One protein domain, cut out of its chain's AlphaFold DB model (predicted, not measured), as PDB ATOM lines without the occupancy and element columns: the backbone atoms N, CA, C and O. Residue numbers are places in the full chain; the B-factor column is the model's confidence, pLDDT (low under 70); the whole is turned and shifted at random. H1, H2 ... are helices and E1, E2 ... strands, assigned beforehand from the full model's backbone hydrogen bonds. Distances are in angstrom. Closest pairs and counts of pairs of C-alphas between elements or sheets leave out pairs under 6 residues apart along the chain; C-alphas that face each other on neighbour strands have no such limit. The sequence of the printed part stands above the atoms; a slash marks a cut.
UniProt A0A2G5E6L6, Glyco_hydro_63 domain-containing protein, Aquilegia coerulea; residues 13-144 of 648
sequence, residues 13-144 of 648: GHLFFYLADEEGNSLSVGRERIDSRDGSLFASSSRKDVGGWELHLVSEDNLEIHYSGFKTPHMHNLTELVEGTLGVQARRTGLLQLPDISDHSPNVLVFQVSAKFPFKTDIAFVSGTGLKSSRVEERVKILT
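What this domain is: This is residues 13 to 144 of the 648 residues of the protein "Glyco_hydro_63 domain-containing protein" of Aquilegia coerulea (UniProt A0A2G5E6L6). Two small three-stranded sheets, E1 E5 E4 and E2 E3 E6, are partly face to face and splayed like a V, with the links from E3 to E4 and from E5 to E6 at its narrow end. A helix lies outside each sheet: H1 grazes the first, and the short H2 packs on the second. The printed part has 132 residues, with two named helices and six named strands in the order E1 E2 E3 E4 H1 E5 E6 H2, and its class is mixed, helices and strands. Both sheets are antiparallel, and the whole is compact, with a radius of gyration of the C-alphas of 15.2 A and spans of 48 by 36 by 22 A.

Where its parts are: E1 is residues 13 to 20, 23.1 A long, beginning at C-alpha 13 at (200.599, 189.572, 244.743). E2 is residues 40 to 47, and E3 is residues 51 to 59, 26.6 A long. E4 is residues 64 to 70. H1 is residues 78 to 93, 22.2 A long, with C-alpha 78 at (183.889, 187.714, 233.826). E5 is residues 108 to 115, 23.1 A long, and E6 is residues 121 to 129, 22.3 A long. H2, residues 136 to 142, ends at C-alpha 142 at (211.337, 174.312, 225.229).

How they stand to each other: E5 is the inner strand of its sheet; N 15 and O 113 are 2.8 A apart towards E1, and N 66 and O 112 are 2.9 A apart towards E4. H1 is on this sheet but only grazes it, with its residues 78 to 86; its closest C-alphas to E5 are those of Val 82 and Val 110, 8.0 A apart. E2 and E5 are only just apart, the closest C-alphas being 8.2 A apart. The other sheet is twisted; in it E2 and E3 form a hairpin, with N 42 and O 55 at 2.8 A. E3 and E6 have N 56 and O 124 at 2.9 A. H2 is on this sheet at a height of 8.6 A over it, over E6, and runs slantwise to the strands, at 43 degrees to E6 on the local plane. The closest C-alphas of E6 and H2 are those of Ala 124 and Val 140, 6.1 A apart. In H1 and H2 every O i to N i+4 pair is within hydrogen-bond range.

The domain as a whole: The two C-alphas farthest apart, of Arg 91 and Ser 133, are 47.7 A apart. The printed part has no cut. The links from E1 to E2, 19 residues, and from H1 to E5, 14 residues, are long. Two short pairings lie outside the named strands: residues 28 to 29 with 43 to 44 of E2, antiparallel, and 101 to 102 with 68 to 69 of E4, parallel. The mean pLDDT of the printed part is 87.5, and residues 31 to 39 and 132 to 133 are under 70.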
ATOM      1  N   GLY A  13     201.324 189.273 245.969       86.06
ATOM      2  CA  GLY A  13     200.599 189.572 244.743       86.06
ATOM      3  C   GLY A  13     199.644 188.448 244.396       86.06
ATOM      4  O   GLY A  13     199.987 187.286 244.595       86.06
ATOM      5  N   HIS A  14     198.485 188.798 243.847       90.31
ATOM      6  CA  HIS A  14     197.537 187.847 243.277       90.31
ATOM      7  C   HIS A  14     197.425 188.121 241.777       90.31
ATOM      8  O   HIS A  14     197.019 189.215 241.379       90.31
ATOM      9  N   LEU A  15     197.813 187.152 240.954       91.56
ATOM     10  CA  LEU A  15     197.614 187.167 239.508       91.56
ATOM     11  C   LEU A  15     196.423 186.283 239.163       91.56
ATOM     12  O   LEU A  15     196.298 185.183 239.697       91.56
ATOM     13  N   PHE A  16     195.572 186.750 238.257       92.69
ATOM     14  CA  PHE A  16     194.442 185.979 237.753       92.69
ATOM     15  C   PHE A  16     194.671 185.654 236.281       92.69
ATOM     16  O   PHE A  16     194.949 186.548 235.485       92.69
ATOM     17  N   PHE A  17     194.534 184.381 235.930       90.00
ATOM     18  CA  PHE A  17     194.584 183.889 234.557       90.00
ATOM     19  C   PHE A  17     193.294 183.148 234.268       90.00
ATOM     20  O   PHE A  17     192.778 182.460 235.147       90.00
ATOM     21  N   TYR A  18     192.768 183.263 233.054       93.69
ATOM     22  CA  TYR A  18     191.566 182.533 232.689       93.69
ATOM     23  C   TYR A  18     191.668 181.897 231.309       93.69
ATOM     24  O   TYR A  18     192.445 182.317 230.456       93.69
ATOM     25  N   LEU A  19     190.860 180.864 231.124       93.50
ATOM     26  CA  LEU A  19     190.571 180.220 229.855       93.50
ATOM     27  C   LEU A  19     189.067 180.297 229.653       93.50
ATOM     28  O   LEU A  19     188.319 180.032 230.594       93.50
ATOM     29  N   ALA A  20     188.635 180.626 228.446       93.06
ATOM     30  CA  ALA A  20     187.230 180.671 228.086       93.06
ATOM     31  C   ALA A  20     187.030 180.010 226.722       93.06
ATOM     32  O   ALA A  20     187.748 180.311 225.772       93.06
ATOM     33  N   ASP A  21     186.055 179.109 226.635       92.00
ATOM     34  CA  ASP A  21     185.507 178.634 225.371       92.00
ATOM     35  C   ASP A  21     184.166 179.341 225.136       92.00
ATOM     36  O   ASP A  21     183.174 179.097 225.837       92.00
ATOM     37  N   GLU A  22     184.159 180.263 224.172       87.62
ATOM     38  CA  GLU A  22     183.011 181.134 223.895       87.62
ATOM     39  C   GLU A  22     181.833 180.395 223.244       87.62
ATOM     40  O   GLU A  22     180.685 180.810 223.394       87.62
ATOM     41  N   GLU A  23     182.086 179.256 222.593       87.19
ATOM     42  CA  GLU A  23     181.041 178.354 222.085       87.19
ATOM     43  C   GLU A  23     180.404 177.514 223.205       87.19
ATOM     44  O   GLU A  23     179.415 176.807 222.993       87.19
ATOM     45  N   GLY A  24     180.950 177.592 224.421       89.50
ATOM     46  CA  GLY A  24     180.430 176.904 225.588       89.50
ATOM     47  C   GLY A  24     180.895 175.455 225.709       89.50
ATOM     48  O   GLY A  24     180.275 174.698 226.467       89.50
ATOM     49  N   ASN A  25     181.958 175.042 225.016       90.94
ATOM     50  CA  ASN A  25     182.526 173.706 225.184       90.94
ATOM     51  C   ASN A  25     183.169 173.551 226.568       90.94
ATOM     52  O   ASN A  25     183.638 174.506 227.181       90.94
ATOM     53  N   SER A  26     183.171 172.321 227.085       93.00
ATOM     54  CA  SER A  26     183.718 172.057 228.414       93.00
ATOM     55  C   SER A  26     185.246 172.112 228.412       93.00
ATOM     56  O   SER A  26     185.912 171.523 227.559       93.00
ATOM     57  N   LEU A  27     185.794 172.733 229.446       93.38
ATOM     58  CA  LEU A  27     187.200 172.716 229.811       93.38
ATOM     59  C   LEU A  27     187.416 171.718 230.950       93.38
ATOM     60  O   LEU A  27     186.528 171.497 231.779       93.38
ATOM     61  N   SER A  28     188.591 171.095 230.982       91.06
ATOM     62  CA  SER A  28     188.995 170.197 232.066       91.06
ATOM     63  C   SER A  28     190.113 170.835 232.875       91.06
ATOM     64  O   SER A  28     191.082 171.316 232.296       91.06
ATOM     65  N   VAL A  29     189.986 170.811 234.202       85.75
ATOM     66  CA  VAL A  29     191.050 171.211 235.136       85.75
ATOM     67  C   VAL A  29     191.992 170.025 235.343       85.75
ATOM     68  O   VAL A  29     191.528 168.896 235.543       85.75
ATOM     69  N   GLY A  30     193.301 170.267 235.305       77.06
ATOM     70  CA  GLY A  30     194.303 169.260 235.646       77.06
ATOM     71  C   GLY A  30     194.180 168.845 237.116       77.06
ATOM     72  O   GLY A  30     194.058 169.687 238.001       77.06
ATOM     73  N   ARG A  31     194.128 167.533 237.381       59.81
ATOM     74  CA  ARG A  31     193.831 166.972 238.718       59.81
ATOM     75  C   ARG A  31     195.068 166.582 239.530       59.81
ATOM     76  O   ARG A  31     194.920 166.101 240.653       59.81
ATOM     77  N   GLU A  32     196.263 166.719 238.968       54.16
ATOM     78  CA  GLU A  32     197.490 166.382 239.688       54.16
ATOM     79  C   GLU A  32     197.783 167.454 240.740       54.16
ATOM     80  O   GLU A  32     197.526 168.639 240.528       54.16
ATOM     81  N   ARG A  33     198.264 167.032 241.920       48.50
ATOM     82  CA  ARG A  33     198.702 167.973 242.959       48.50
ATOM     83  C   ARG A  33     199.714 168.917 242.323       48.50
ATOM     84  O   ARG A  33     200.679 168.446 241.732       48.50
ATOM     85  N   ILE A  34     199.469 170.216 242.461       51.81
ATOM     86  CA  ILE A  34     200.319 171.278 241.931       51.81
ATOM     87  C   ILE A  34     201.632 171.290 242.726       51.81
ATOM     88  O   ILE A  34     201.819 172.085 243.642       51.81
ATOM     89  N   ASP A  35     202.516 170.338 242.438       46.16
ATOM     90  CA  ASP A  35     203.908 170.363 242.863       46.16
ATOM     91  C   ASP A  35     204.667 171.089 241.744       46.16
ATOM     92  O   ASP A  35     204.954 170.545 240.680       46.16
ATOM     93  N   SER A  36     204.887 172.385 241.963       50.78
ATOM     94  CA  SER A  36     205.229 173.429 240.978       50.78
ATOM     95  C   SER A  36     206.544 173.241 240.205       50.78
ATOM     96  O   SER A  36     206.854 174.053 239.333       50.78
ATOM     97  N   ARG A  37     207.306 172.176 240.485       50.12
ATOM     98  CA  ARG A  37     208.702 172.021 240.044       50.12
ATOM     99  C   ARG A  37     208.900 171.315 238.700       50.12
ATOM    100  O   ARG A  37     209.915 171.579 238.070       50.12
ATOM    101  N   ASP A  38     207.955 170.487 238.242       51.03
ATOM    102  CA  ASP A  38     208.112 169.665 237.018       51.03
ATOM    103  C   ASP A  38     207.092 169.968 235.893       51.03
ATOM    104  O   ASP A  38     207.028 169.248 234.898       51.03
ATOM    105  N   GLY A  39     206.343 171.073 235.994       57.50
ATOM    106  CA  GLY A  39     205.345 171.480 234.995       57.50
ATOM    107  C   GLY A  39     203.991 170.824 235.222       57.50
ATOM    108  O   GLY A  39     203.681 169.776 234.664       57.50
ATOM    109  N   SER A  40     203.169 171.453 236.061       73.44
ATOM    110  CA  SER A  40     201.849 170.924 236.396       73.44
ATOM    111  C   SER A  40     200.848 171.240 235.283       73.44
ATOM    112  O   SER A  40     200.676 172.404 234.903       73.44
ATOM    113  N   LEU A  41     200.141 170.215 234.800       83.38
ATOM    114  CA  LEU A  41     198.998 170.383 233.905       83.38
ATOM    115  C   LEU A  41     197.904 171.188 234.625       83.38
ATOM    116  O   LEU A  41     197.371 170.745 235.641       83.38
ATOM    117  N   PHE A  42     197.553 172.357 234.095       84.12
ATOM    118  CA  PHE A  42     196.534 173.253 234.653       84.12
ATOM    119  C   PHE A  42     195.169 173.033 234.028       84.12
ATOM    120  O   PHE A  42     194.153 172.949 234.723       84.12
ATOM    121  N   ALA A  43     195.139 172.948 232.705       89.94
ATOM    122  CA  ALA A  43     193.907 172.788 231.967       89.94
ATOM    123  C   ALA A  43     194.151 172.061 230.655       89.94
ATOM    124  O   ALA A  43     195.227 172.134 230.071       89.94
ATOM    125  N   SER A  44     193.121 171.393 230.168       91.12
ATOM    126  CA  SER A  44     193.141 170.749 228.863       91.12
ATOM    127  C   SER A  44     191.754 170.768 228.251       91.12
ATOM    128  O   SER A  44     190.745 170.691 228.962       91.12
ATOM    129  N   SER A  45     191.695 170.785 226.929       91.38
ATOM    130  CA  SER A  45     190.476 170.465 226.199       91.38
ATOM    131  C   SER A  45     190.827 169.885 224.834       91.38
ATOM    132  O   SER A  45     191.993 169.747 224.468       91.38
ATOM    133  N   SER A  46     189.807 169.495 224.084       88.94
ATOM    134  CA  SER A  46     189.956 169.067 222.704       88.94
ATOM    135  C   SER A  46     188.764 169.546 221.901       88.94
ATOM    136  O   SER A  46     187.623 169.240 222.249       88.94
ATOM    137  N   ARG A  47     189.031 170.224 220.785       86.19
ATOM    138  CA  ARG A  47     188.002 170.570 219.796       86.19
ATOM    139  C   ARG A  47     188.303 169.943 218.446       86.19
ATOM    140  O   ARG A  47     189.399 169.443 218.205       86.19
ATOM    141  N   LYS A  48     187.309 169.954 217.559       85.56
ATOM    142  CA  LYS A  48     187.454 169.406 216.203       85.56
ATOM    143  C   LYS A  48     188.357 170.260 215.313       85.56
ATOM    144  O   LYS A  48     189.028 169.709 214.452       85.56
ATOM    145  N   ASP A  49     188.347 171.570 215.511       85.69
ATOM    146  CA  ASP A  49     189.047 172.563 214.698       85.69
ATOM    147  C   ASP A  49     190.489 172.813 215.164       85.69
ATOM    148  O   ASP A  49     191.386 172.893 214.330       85.69
ATOM    149  N   VAL A  50     190.738 172.856 216.479       85.50
ATOM    150  CA  VAL A  50     192.088 173.072 217.048       85.50
ATOM    151  C   VAL A  50     192.772 171.796 217.561       85.50
ATOM    152  O   VAL A  50     193.961 171.811 217.880       85.50
ATOM    153  N   GLY A  51     192.050 170.674 217.631       89.12
ATOM    154  CA  GLY A  51     192.545 169.422 218.206       89.12
ATOM    155  C   GLY A  51     192.634 169.448 219.736       89.12
ATOM    156  O   GLY A  51     192.067 170.322 220.397       89.12
ATOM    157  N   GLY A  52     193.329 168.456 220.300       91.06
ATOM    158  CA  GLY A  52     193.660 168.401 221.725       91.06
ATOM    159  C   GLY A  52     194.712 169.443 222.095       91.06
ATOM    160  O   GLY A  52     195.663 169.656 221.339       91.06
ATOM    161  N   TRP A  53     194.565 170.078 223.251       92.50
ATOM    162  CA  TRP A  53     195.550 171.006 223.796       92.50
ATOM    163  C   TRP A  53     195.648 170.902 225.318       92.50
ATOM    164  O   TRP A  53     194.720 170.461 226.000       92.50
ATOM    165  N   GLU A  54     196.789 171.334 225.842       92.00
ATOM    166  CA  GLU A  54     197.102 171.379 227.266       92.00
ATOM    167  C   GLU A  54     197.763 172.714 227.633       92.00
ATOM    168  O   GLU A  54     198.553 173.264 226.864       92.00
ATOM    169  N   LEU A  55     197.446 173.221 228.821       91.50
ATOM    170  CA  LEU A  55     198.068 174.380 229.445       91.50
ATOM    171  C   LEU A  55     198.870 173.909 230.658       91.50
ATOM    172  O   LEU A  55     198.324 173.247 231.541       91.50
ATOM    173  N   HIS A  56     200.140 174.285 230.711       89.81
ATOM    174  CA  HIS A  56     201.087 173.898 231.751       89.81
ATOM    175  C   HIS A  56     201.606 175.137 232.473       89.81
ATOM    176  O   HIS A  56     201.874 176.149 231.826       89.81
ATOM    177  N   LEU A  57     201.780 175.054 233.792       87.69
ATOM    178  CA  LEU A  57     202.456 176.087 234.577       87.69
ATOM    179  C   LEU A  57     203.762 175.535 235.149       87.69
ATOM    180  O   LEU A  57     203.780 174.468 235.765       87.69
ATOM    181  N   VAL A  58     204.847 176.285 234.965       88.00
ATOM    182  CA  VAL A  58     206.182 175.977 235.490       88.00
ATOM    183  C   VAL A  58     206.657 177.157 236.333       88.00
ATOM    184  O   VAL A  58     206.623 178.301 235.877       88.00
ATOM    185  N   SER A  59     207.099 176.892 237.562       85.88
ATOM    186  CA  SER A  59     207.602 177.923 238.473       85.88
ATOM    187  C   SER A  59     208.737 177.387 239.336       85.88
ATOM    188  O   SER A  59     208.646 176.298 239.895       85.88
ATOM    189  N   GLU A  60     209.797 178.178 239.488       81.69
ATOM    190  CA  GLU A  60     210.848 177.904 240.479       81.69
ATOM    191  C   GLU A  60     210.454 178.419 241.876       81.69
ATOM    192  O   GLU A  60     210.964 177.942 242.893       81.69
ATOM    193  N   ASP A  61     209.511 179.363 241.927       84.06
ATOM    194  CA  ASP A  61     208.973 179.946 243.149       84.06
ATOM    195  C   ASP A  61     207.810 179.119 243.715       84.06
ATOM    196  O   ASP A  61     207.029 178.508 242.978       84.06
ATOM    197  N   ASN A  62     207.647 179.153 245.041       82.00
ATOM    198  CA  ASN A  62     206.488 178.562 245.706       82.00
ATOM    199  C   ASN A  62     205.246 179.425 245.447       82.00
ATOM    200  O   ASN A  62     205.138 180.537 245.972       82.00
ATOM    201  N   LEU A  63     204.305 178.888 244.673       86.19
ATOM    202  CA  LEU A  63     203.037 179.532 244.346       86.19
ATOM    203  C   LEU A  63     201.894 178.907 245.148       86.19
ATOM    204  O   LEU A  63     201.792 177.686 245.246       86.19
ATOM    205  N   GLU A  64     201.008 179.744 245.674       88.88
ATOM    206  CA  GLU A  64     199.702 179.321 246.178       88.88
ATOM    207  C   GLU A  64     198.672 179.520 245.069       88.88
ATOM    208  O   GLU A  64     198.507 180.630 244.561       88.88
ATOM    209  N   ILE A  65     198.012 178.441 244.652       88.75
ATOM    210  CA  ILE A  65     197.135 178.451 243.482       88.75
ATOM    211  C   ILE A  65     195.742 178.005 243.890       88.75
ATOM    212  O   ILE A  65     195.575 176.930 244.460       88.75
ATOM    213  N   HIS A  66     194.760 178.828 243.537       92.12
ATOM    214  CA  HIS A  66     193.345 178.517 243.675       92.12
ATOM    215  C   HIS A  66     192.638 178.633 242.333       92.12
ATOM    216  O   HIS A  66     193.115 179.334 241.441       92.12
ATOM    217  N   TYR A  67     191.486 177.987 242.168       93.69
ATOM    218  CA  TYR A  67     190.745 178.063 240.910       93.69
ATOM    219  C   TYR A  67     189.227 178.140 241.075       93.69
ATOM    220  O   TYR A  67     188.651 177.880 242.135       93.69
ATOM    221  N   SER A  68     188.552 178.526 239.996       95.75
ATOM    222  CA  SER A  68     187.108 178.397 239.841       95.75
ATOM    223  C   SER A  68     186.728 178.066 238.409       95.75
ATOM    224  O   SER A  68     187.209 178.701 237.473       95.75
ATOM    225  N   GLY A  69     185.872 177.062 238.245       95.81
ATOM    226  CA  GLY A  69     185.275 176.716 236.960       95.81
ATOM    227  C   GLY A  69     183.839 177.210 236.875       95.81
ATOM    228  O   GLY A  69     183.037 176.883 237.745       95.81
ATOM    229  N   PHE A  70     183.514 177.954 235.823       96.38
ATOM    230  CA  PHE A  70     182.197 178.543 235.609       96.38
ATOM    231  C   PHE A  70     181.547 178.002 234.337       96.38
ATOM    232  O   PHE A  70     182.204 177.834 233.301       96.38
ATOM    233  N   LYS A  71     180.230 177.783 234.394       96.12
ATOM    234  CA  LYS A  71     179.385 177.627 233.208       96.12
ATOM    235  C   LYS A  71     178.620 178.924 232.951       96.12
ATOM    236  O   LYS A  71     177.652 179.219 233.643       96.12
ATOM    237  N   THR A  72     179.015 179.687 231.938       94.00
ATOM    238  CA  THR A  72     178.352 180.958 231.606       94.00
ATOM    239  C   THR A  72     178.362 181.223 230.100       94.00
ATOM    240  O   THR A  72     179.348 180.899 229.445       94.00
ATOM    241  N   PRO A  73     177.291 181.795 229.521       90.31
ATOM    242  CA  PRO A  73     177.304 182.323 228.156       90.31
ATOM    243  C   PRO A  73     177.771 183.791 228.094       90.31
ATOM    244  O   PRO A  73     177.884 184.361 227.013       90.31
ATOM    245  N   HIS A  74     178.004 184.437 229.240       89.75
ATOM    246  CA  HIS A  74     178.342 185.856 229.332       89.75
ATOM    247  C   HIS A  74     179.847 186.020 229.572       89.75
ATOM    248  O   HIS A  74     180.310 185.964 230.705       89.75
ATOM    249  N   MET A  75     180.623 186.175 228.496       87.38
ATOM    250  CA  MET A  75     182.085 186.355 228.588       87.38
ATOM    251  C   MET A  75     182.493 187.802 228.895       87.38
ATOM    252  O   MET A  75     183.532 188.057 229.493       87.38
ATOM    253  N   HIS A  76     181.657 188.773 228.534       88.88
ATOM    254  CA  HIS A  76     181.969 190.195 228.696       88.88
ATOM    255  C   HIS A  76     181.949 190.684 230.160       88.88
ATOM    256  O   HIS A  76     182.391 191.798 230.420       88.88
ATOM    257  N   ASN A  77     181.434 189.886 231.107       90.31
ATOM    258  CA  ASN A  77     181.283 190.240 232.529       90.31
ATOM    259  C   ASN A  77     182.017 189.273 233.484       90.31
ATOM    260  O   ASN A  77     181.614 189.068 234.634       90.31
ATOM    261  N   LEU A  78     183.098 188.641 233.009       93.62
ATOM    262  CA  LEU A  78     183.889 187.714 233.826       93.62
ATOM    263  C   LEU A  78     184.518 188.388 235.051       93.62
ATOM    264  O   LEU A  78     184.688 187.734 236.079       93.62
ATOM    265  N   THR A  79     184.822 189.686 234.975       94.25
ATOM    266  CA  THR A  79     185.384 190.433 236.112       94.25
ATOM    267  C   THR A  79     184.402 190.444 237.281       94.25
ATOM    268  O   THR A  79     184.750 190.020 238.379       94.25
ATOM    269  N   GLU A  80     183.151 190.831 237.035       95.19
ATOM    270  CA  GLU A  80     182.096 190.881 238.047       95.19
ATOM    271  C   GLU A  80     181.789 189.487 238.614       95.19
ATOM    272  O   GLU A  80     181.547 189.335 239.815       95.19
ATOM    273  N   LEU A  81     181.838 188.454 237.764       95.25
ATOM    274  CA  LEU A  81     181.657 187.062 238.179       95.25
ATOM    275  C   LEU A  81     182.754 186.612 239.160       95.25
ATOM    276  O   LEU A  81     182.460 186.008 240.199       95.25
ATOM    277  N   VAL A  82     184.015 186.929 238.857       96.06
ATOM    278  CA  VAL A  82     185.166 186.589 239.704       96.06
ATOM    279  C   VAL A  82     185.153 187.401 240.998       96.06
ATOM    280  O   VAL A  82     185.306 186.822 242.075       96.06
ATOM    281  N   GLU A  83     184.900 188.710 240.938       96.31
ATOM    282  CA  GLU A  83     184.795 189.570 242.123       96.31
ATOM    283  C   GLU A  83     183.667 189.125 243.060       96.31
ATOM    284  O   GLU A  83     183.857 189.044 244.278       96.31
ATOM    285  N   GLY A  84     182.504 188.772 242.503       96.38
ATOM    286  CA  GLY A  84     181.388 188.218 243.266       96.38
ATOM    287  C   GLY A  84     181.772 186.923 243.984       96.38
ATOM    288  O   GLY A  84     181.497 186.770 245.179       96.38
ATOM    289  N   THR A  85     182.471 186.026 243.283       96.31
ATOM    290  CA  THR A  85     182.956 184.746 243.822       96.31
ATOM    291  C   THR A  85     183.970 184.954 244.948       96.31
ATOM    292  O   THR A  85     183.802 184.406 246.041       96.31
ATOM    293  N   LEU A  86     184.971 185.811 244.727       96.06
ATOM    294  CA  LEU A  86     185.961 186.197 245.734       96.06
ATOM    295  C   LEU A  86     185.299 186.827 246.961       96.06
ATOM    296  O   LEU A  86     185.634 186.484 248.092       96.06
ATOM    297  N   GLY A  87     184.321 187.712 246.761       96.19
ATOM    298  CA  GLY A  87     183.601 188.368 247.848       96.19
ATOM    299  C   GLY A  87     182.791 187.395 248.707       96.19
ATOM    300  O   GLY A  87     182.751 187.534 249.931       96.19
ATOM    301  N   VAL A  88     182.150 186.393 248.095       95.88
ATOM    302  CA  VAL A  88     181.448 185.323 248.827       95.88
ATOM    303  C   VAL A  88     182.439 184.472 249.618       95.88
ATOM    304  O   VAL A  88     182.210 184.232 250.806       95.88
ATOM    305  N   GLN A  89     183.542 184.056 248.994       95.81
ATOM    306  CA  GLN A  89     184.542 183.218 249.648       95.81
ATOM    307  C   GLN A  89     185.225 183.955 250.804       95.81
ATOM    308  O   GLN A  89     185.281 183.422 251.911       95.81
ATOM    309  N   ALA A  90     185.612 185.216 250.610       94.75
ATOM    310  CA  ALA A  90     186.200 186.051 251.653       94.75
ATOM    311  C   ALA A  90     185.270 186.230 252.861       94.75
ATOM    312  O   ALA A  90     185.727 186.171 254.000       94.75
ATOM    313  N   ARG A  91     183.952 186.375 252.651       96.06
ATOM    314  CA  ARG A  91     182.975 186.412 253.757       96.06
ATOM    315  C   ARG A  91     182.871 185.086 254.510       96.06
ATOM    316  O   ARG A  91     182.560 185.094 255.697       96.06
ATOM    317  N   ARG A  92     183.095 183.960 253.829       94.62
ATOM    318  CA  ARG A  92     182.970 182.616 254.403       94.62
ATOM    319  C   ARG A  92     184.226 182.173 255.152       94.62
ATOM    320  O   ARG A  92     184.104 181.557 256.205       94.62
ATOM    321  N   THR A  93     185.407 182.439 254.600       94.00
ATOM    322  CA  THR A  93     186.687 181.909 255.103       94.00
ATOM    323  C   THR A  93     187.589 182.976 255.716       94.00
ATOM    324  O   THR A  93     188.545 182.634 256.405       94.00
ATOM    325  N   GLY A  94     187.308 184.260 255.476       91.75
ATOM    326  CA  GLY A  94     188.199 185.366 255.829       91.75
ATOM    327  C   GLY A  94     189.396 185.532 254.884       91.75
ATOM    328  O   GLY A  94     190.220 186.412 255.122       91.75
ATOM    329  N   LEU A  95     189.499 184.720 253.825       89.25
ATOM    330  CA  LEU A  95     190.615 184.721 252.876       89.25
ATOM    331  C   LEU A  95     190.156 185.197 251.495       89.25
ATOM    332  O   LEU A  95     189.133 184.744 250.982       89.25
ATOM    333  N   LEU A  96     190.927 186.095 250.876       91.50
ATOM    334  CA  LEU A  96     190.681 186.572 249.513       91.50
ATOM    335  C   LEU A  96     191.264 185.580 248.496       91.50
ATOM    336  O   LEU A  96     192.292 185.837 247.871       91.50
ATOM    337  N   GLN A  97     190.616 184.426 248.372       94.44
ATOM    338  CA  GLN A  97     191.021 183.360 247.458       94.44
ATOM    339  C   GLN A  97     189.832 182.781 246.694       94.44
ATOM    340  O   GLN A  97     188.698 182.864 247.168       94.44
ATOM    341  N   LEU A  98     190.075 182.177 245.531       95.38
ATOM    342  CA  LEU A  98     189.068 181.376 244.841       95.38
ATOM    343  C   LEU A  98     188.745 180.092 245.644       95.38
ATOM    344  O   LEU A  98     189.586 179.598 246.396       95.38
ATOM    345  N   PRO A  99     187.513 179.563 245.552       94.62
ATOM    346  CA  PRO A  99     187.036 178.462 246.392       94.62
ATOM    347  C   PRO A  99     187.521 177.049 246.025       94.62
ATOM    348  O   PRO A  99     187.161 176.126 246.751       94.62
ATOM    349  N   ASP A 100     188.269 176.859 244.933       92.88
ATOM    350  CA  ASP A 100     188.660 175.539 244.397       92.88
ATOM    351  C   ASP A 100     187.458 174.662 244.015       92.88
ATOM    352  O   ASP A 100     187.393 173.463 244.295       92.88
ATOM    353  N   ILE A 101     186.463 175.285 243.377       92.19
ATOM    354  CA  ILE A 101     185.210 174.647 242.956       92.19
ATOM    355  C   ILE A 101     185.023 174.844 241.453       92.19
ATOM    356  O   ILE A 101     185.384 175.874 240.896       92.19
ATOM    357  N   SER A 102     184.425 173.863 240.786       93.12
ATOM    358  CA  SER A 102     184.019 173.975 239.389       93.12
ATOM    359  C   SER A 102     182.557 173.594 239.228       93.12
ATOM    360  O   SER A 102     182.129 172.564 239.754       93.12
ATOM    361  N   ASP A 103     181.831 174.372 238.430       94.75
ATOM    362  CA  ASP A 103     180.531 173.987 237.891       94.75
ATOM    363  C   ASP A 103     180.632 172.694 237.068       94.75
ATOM    364  O   ASP A 103     181.713 172.284 236.626       94.75
ATOM    365  N   HIS A 104     179.488 172.049 236.829       93.25
ATOM    366  CA  HIS A 104     179.407 170.920 235.907       93.25
ATOM    367  C   HIS A 104     179.669 171.394 234.466       93.25
ATOM    368  O   HIS A 104     178.942 172.234 233.940       93.25
ATOM    369  N   SER A 105     180.662 170.794 233.805       93.19
ATOM    370  CA  SER A 105     181.080 171.117 232.429       93.19
ATOM    371  C   SER A 105     181.424 172.603 232.211       93.19
ATOM    372  O   SER A 105     180.800 173.248 231.359       93.19
ATOM    373  N   PRO A 106     182.388 173.162 232.967       95.62
ATOM    374  CA  PRO A 106     182.703 174.586 232.913       95.62
ATOM    375  C   PRO A 106     183.231 174.948 231.524       95.62
ATOM    376  O   PRO A 106     184.036 174.212 230.965       95.62
ATOM    377  N   ASN A 107     182.805 176.073 230.962       95.31
ATOM    378  CA  ASN A 107     183.413 176.622 229.744       95.31
ATOM    379  C   ASN A 107     184.378 177.771 230.046       95.31
ATOM    380  O   ASN A 107     185.054 178.246 229.142       95.31
ATOM    381  N   VAL A 108     184.471 178.189 231.310       96.31
ATOM    382  CA  VAL A 108     185.458 179.157 231.781       96.31
ATOM    383  C   VAL A 108     186.191 178.579 232.980       96.31
ATOM    384  O   VAL A 108     185.561 178.061 233.899       96.31
ATOM    385  N   LEU A 109     187.514 178.681 232.990       95.56
ATOM    386  CA  LEU A 109     188.356 178.366 234.141       95.56
ATOM    387  C   LEU A 109     189.134 179.615 234.524       95.56
ATOM    388  O   LEU A 109     189.792 180.193 233.669       95.56
ATOM    389  N   VAL A 110     189.083 180.009 235.791       95.56
ATOM    390  CA  VAL A 110     189.869 181.115 236.344       95.56
ATOM    391  C   VAL A 110     190.801 180.557 237.407       95.56
ATOM    392  O   VAL A 110     190.363 179.835 238.297       95.56
ATOM    393  N   PHE A 111     192.077 180.909 237.325       93.06
ATOM    394  CA  PHE A 111     193.127 180.537 238.261       93.06
ATOM    395  C   PHE A 111     193.647 181.791 238.953       93.06
ATOM    396  O   PHE A 111     193.943 182.788 238.299       93.06
ATOM    397  N   GLN A 112     193.781 181.730 240.270       93.44
ATOM    398  CA  GLN A 112     194.414 182.734 241.105       93.44
ATOM    399  C   GLN A 112     195.771 182.203 241.553       93.44
ATOM    400  O   GLN A 112     195.834 181.226 242.292       93.44
ATOM    401  N   VAL A 113     196.842 182.874 241.148       90.44
ATOM    402  CA  VAL A 113     198.223 182.571 241.524       90.44
ATOM    403  C   VAL A 113     198.694 183.620 242.523       90.44
ATOM    404  O   VAL A 113     198.752 184.808 242.209       90.44
ATOM    405  N   SER A 114     199.027 183.186 243.733       89.94
ATOM    406  CA  SER A 114     199.428 184.043 244.845       89.94
ATOM    407  C   SER A 114     200.887 183.787 245.207       89.94
ATOM    408  O   SER A 114     201.275 182.654 245.488       89.94
ATOM    409  N   ALA A 115     201.708 184.839 245.200       89.31
ATOM    410  CA  ALA A 115     203.137 184.731 245.495       89.31
ATOM    411  C   ALA A 115     203.720 186.033 246.057       89.31
ATOM    412  O   ALA A 115     203.171 187.125 245.884       89.31
ATOM    413  N   LYS A 116     204.850 185.927 246.764       88.19
ATOM    414  CA  LYS A 116     205.596 187.094 247.256       88.19
ATOM    415  C   LYS A 116     206.487 187.635 246.144       88.19
ATOM    416  O   LYS A 116     207.200 186.872 245.511       88.19
ATOM    417  N   PHE A 117     206.461 188.945 245.931       85.44
ATOM    418  CA  PHE A 117     207.301 189.585 244.923       85.44
ATOM    419  C   PHE A 117     208.749 189.803 245.406       85.44
ATOM    420  O   PHE A 117     208.946 190.092 246.590       85.44
ATOM    421  N   PRO A 118     209.736 189.766 244.487       88.88
ATOM    422  CA  PRO A 118     209.605 189.378 243.076       88.88
ATOM    423  C   PRO A 118     209.447 187.855 242.918       88.88
ATOM    424  O   PRO A 118     210.067 187.106 243.662       88.88
ATOM    425  N   PHE A 119     208.646 187.415 241.944       87.69
ATOM    426  CA  PHE A 119     208.541 186.006 241.545       87.69
ATOM    427  C   PHE A 119     208.444 185.890 240.020       87.69
ATOM    428  O   PHE A 119     208.078 186.866 239.352       87.69
ATOM    429  N   LYS A 120     208.751 184.708 239.478       88.88
ATOM    430  CA  LYS A 120     208.632 184.386 238.050       88.88
ATOM    431  C   LYS A 120     207.916 183.049 237.861       88.88
ATOM    432  O   LYS A 120     208.237 182.063 238.511       88.88
ATOM    433  N   THR A 121     206.978 183.013 236.920       89.06
ATOM    434  CA  THR A 121     206.295 181.789 236.492       89.06
ATOM    435  C   THR A 121     206.092 181.822 234.986       89.06
ATOM    436  O   THR A 121     205.822 182.886 234.426       89.06
ATOM    437  N   ASP A 122     206.179 180.658 234.351       91.62
ATOM    438  CA  ASP A 122     205.916 180.489 232.927       91.62
ATOM    439  C   ASP A 122     204.623 179.694 232.725       91.62
ATOM    440  O   ASP A 122     204.346 178.731 233.446       91.62
ATOM    441  N   ILE A 123     203.836 180.094 231.728       90.81
ATOM    442  CA  ILE A 123     202.611 179.409 231.314       90.81
ATOM    443  C   ILE A 123     202.802 178.964 229.864       90.81
ATOM    444  O   ILE A 123     202.943 179.797 228.970       90.81
ATOM    445  N   ALA A 124     202.805 177.655 229.630       92.69
ATOM    446  CA  ALA A 124     203.012 177.063 228.316       92.69
ATOM    447  C   ALA A 124     201.709 176.468 227.772       92.69
ATOM    448  O   ALA A 124     201.138 175.550 228.359       92.69
ATOM    449  N   PHE A 125     201.263 176.966 226.619       92.94
ATOM    450  CA  PHE A 125     200.159 176.385 225.857       92.94
ATOM    451  C   PHE A 125     200.701 175.433 224.787       92.94
ATOM    452  O   PHE A 125     201.519 175.818 223.950       92.94
ATOM    453  N   VAL A 126     200.233 174.186 224.795       92.19
ATOM    454  CA  VAL A 126     200.695 173.126 223.896       92.19
ATOM    455  C   VAL A 126     199.500 172.535 223.153       92.19
ATOM    456  O   VAL A 126     198.664 171.860 223.742       92.19
ATOM    457  N   SER A 127     199.427 172.758 221.840       91.25
ATOM    458  CA  SER A 127     198.406 172.172 220.956       91.25
ATOM    459  C   SER A 127     198.845 170.836 220.338       91.25
ATOM    460  O   SER A 127     200.033 170.494 220.340       91.25
ATOM    461  N   GLY A 128     197.900 170.079 219.773       87.31
ATOM    462  CA  GLY A 128     198.150 168.780 219.135       87.31
ATOM    463  C   GLY A 128     198.430 167.647 220.130       87.31
ATOM    464  O   GLY A 128     199.218 166.743 219.838       87.31
ATOM    465  N   THR A 129     197.841 167.716 221.325       85.00
ATOM    466  CA  THR A 129     197.983 166.694 222.373       85.00
ATOM    467  C   THR A 129     197.072 165.488 222.105       85.00
ATOM    468  O   THR A 129     196.253 165.493 221.184       85.00
ATOM    469  N   GLY A 130     197.270 164.386 222.838       71.00
ATOM    470  CA  GLY A 130     196.504 163.142 222.640       71.00
ATOM    471  C   GLY A 130     196.973 162.250 221.478       71.00
ATOM    472  O   GLY A 130     196.433 161.163 221.273       71.00
ATOM    473  N   LEU A 131     198.015 162.654 220.740       73.50
ATOM    474  CA  LEU A 131     198.696 161.822 219.743       73.50
ATOM    475  C   LEU A 131     199.845 161.028 220.390       73.50
ATOM    476  O   LEU A 131     200.578 161.561 221.226       73.50
ATOM    477  N   LYS A 132     200.065 159.773 219.956       62.00
ATOM    478  CA  LYS A 132     201.114 158.872 220.498       62.00
ATOM    479  C   LYS A 132     202.546 159.436 220.411       62.00
ATOM    480  O   LYS A 132     203.425 158.953 221.110       62.00
ATOM    481  N   SER A 133     202.782 160.440 219.567       68.12
ATOM    482  CA  SER A 133     204.081 161.090 219.336       68.12
ATOM    483  C   SER A 133     204.108 162.567 219.754       68.12
ATOM    484  O   SER A 133     204.940 163.318 219.254       68.12
ATOM    485  N   SER A 134     203.185 163.011 220.612       75.69
ATOM    486  CA  SER A 134     202.972 164.438 220.927       75.69
ATOM    487  C   SER A 134     204.110 165.111 221.711       75.69
ATOM    488  O   SER A 134     204.201 166.339 221.676       75.69
ATOM    489  N   ARG A 135     204.981 164.327 222.374       86.56
ATOM    490  CA  ARG A 135     206.181 164.776 223.119       86.56
ATOM    491  C   ARG A 135     205.934 166.035 223.966       86.56
ATOM    492  O   ARG A 135     206.713 166.985 223.927       86.56
ATOM    493  N   VAL A 136     204.822 166.049 224.702       87.19
ATOM    494  CA  VAL A 136     204.342 167.233 225.432       87.19
ATOM    495  C   VAL A 136     205.394 167.764 226.406       87.19
ATOM    496  O   VAL A 136     205.736 168.939 226.324       87.19
ATOM    497  N   GLU A 137     205.978 166.906 227.246       86.25
ATOM    498  CA  GLU A 137     207.003 167.305 228.226       86.25
ATOM    499  C   GLU A 137     208.211 168.010 227.587       86.25
ATOM    500  O   GLU A 137     208.702 169.009 228.107       86.25
ATOM    501  N   GLU A 138     208.693 167.515 226.441       89.44
ATOM    502  CA  GLU A 138     209.810 168.127 225.708       89.44
ATOM    503  C   GLU A 138     209.430 169.531 225.215       89.44
ATOM    504  O   GLU A 138     210.202 170.478 225.358       89.44
ATOM    505  N   ARG A 139     208.212 169.690 224.687       91.69
ATOM    506  CA  ARG A 139     207.704 170.976 224.188       91.69
ATOM    507  C   ARG A 139     207.483 171.985 225.313       91.69
ATOM    508  O   ARG A 139     207.838 173.146 225.139       91.69
ATOM    509  N   VAL A 140     206.967 171.552 226.467       91.62
ATOM    510  CA  VAL A 140     206.848 172.404 227.665       91.62
ATOM    511  C   VAL A 140     208.229 172.879 228.116       91.62
ATOM    512  O   VAL A 140     208.413 174.071 228.347       91.62
ATOM    513  N   LYS A 141     209.236 171.994 228.149       91.12
ATOM    514  CA  LYS A 141     210.620 172.368 228.491       91.12
ATOM    515  C   LYS A 141     211.222 173.393 227.526       91.12
ATOM    516  O   LYS A 141     211.980 174.253 227.957       91.12
ATOM    517  N   ILE A 142     210.886 173.331 226.235       92.19
ATOM    518  CA  ILE A 142     211.337 174.312 225.229       92.19
ATOM    519  C   ILE A 142     210.633 175.673 225.393       92.19
ATOM    520  O   ILE A 142     211.216 176.704 225.059       92.19
ATOM    521  N   LEU A 143     209.398 175.687 225.905       93.31
ATOM    522  CA  LEU A 143     208.564 176.884 226.080       93.31
ATOM    523  C   LEU A 143     208.625 177.491 227.491       93.31
ATOM    524  O   LEU A 143     207.845 178.389 227.790       93.31
ATOM    525  N   THR A 144     209.524 177.029 228.358       93.12
ATOM    526  CA  THR A 144     209.665 177.520 229.741       93.12
ATOM    527  C   THR A 144     211.138 177.687 230.122       93.12
ATOM    528  O   THR A 144     212.040 177.308 229.371       93.12
TER     529      THR A 144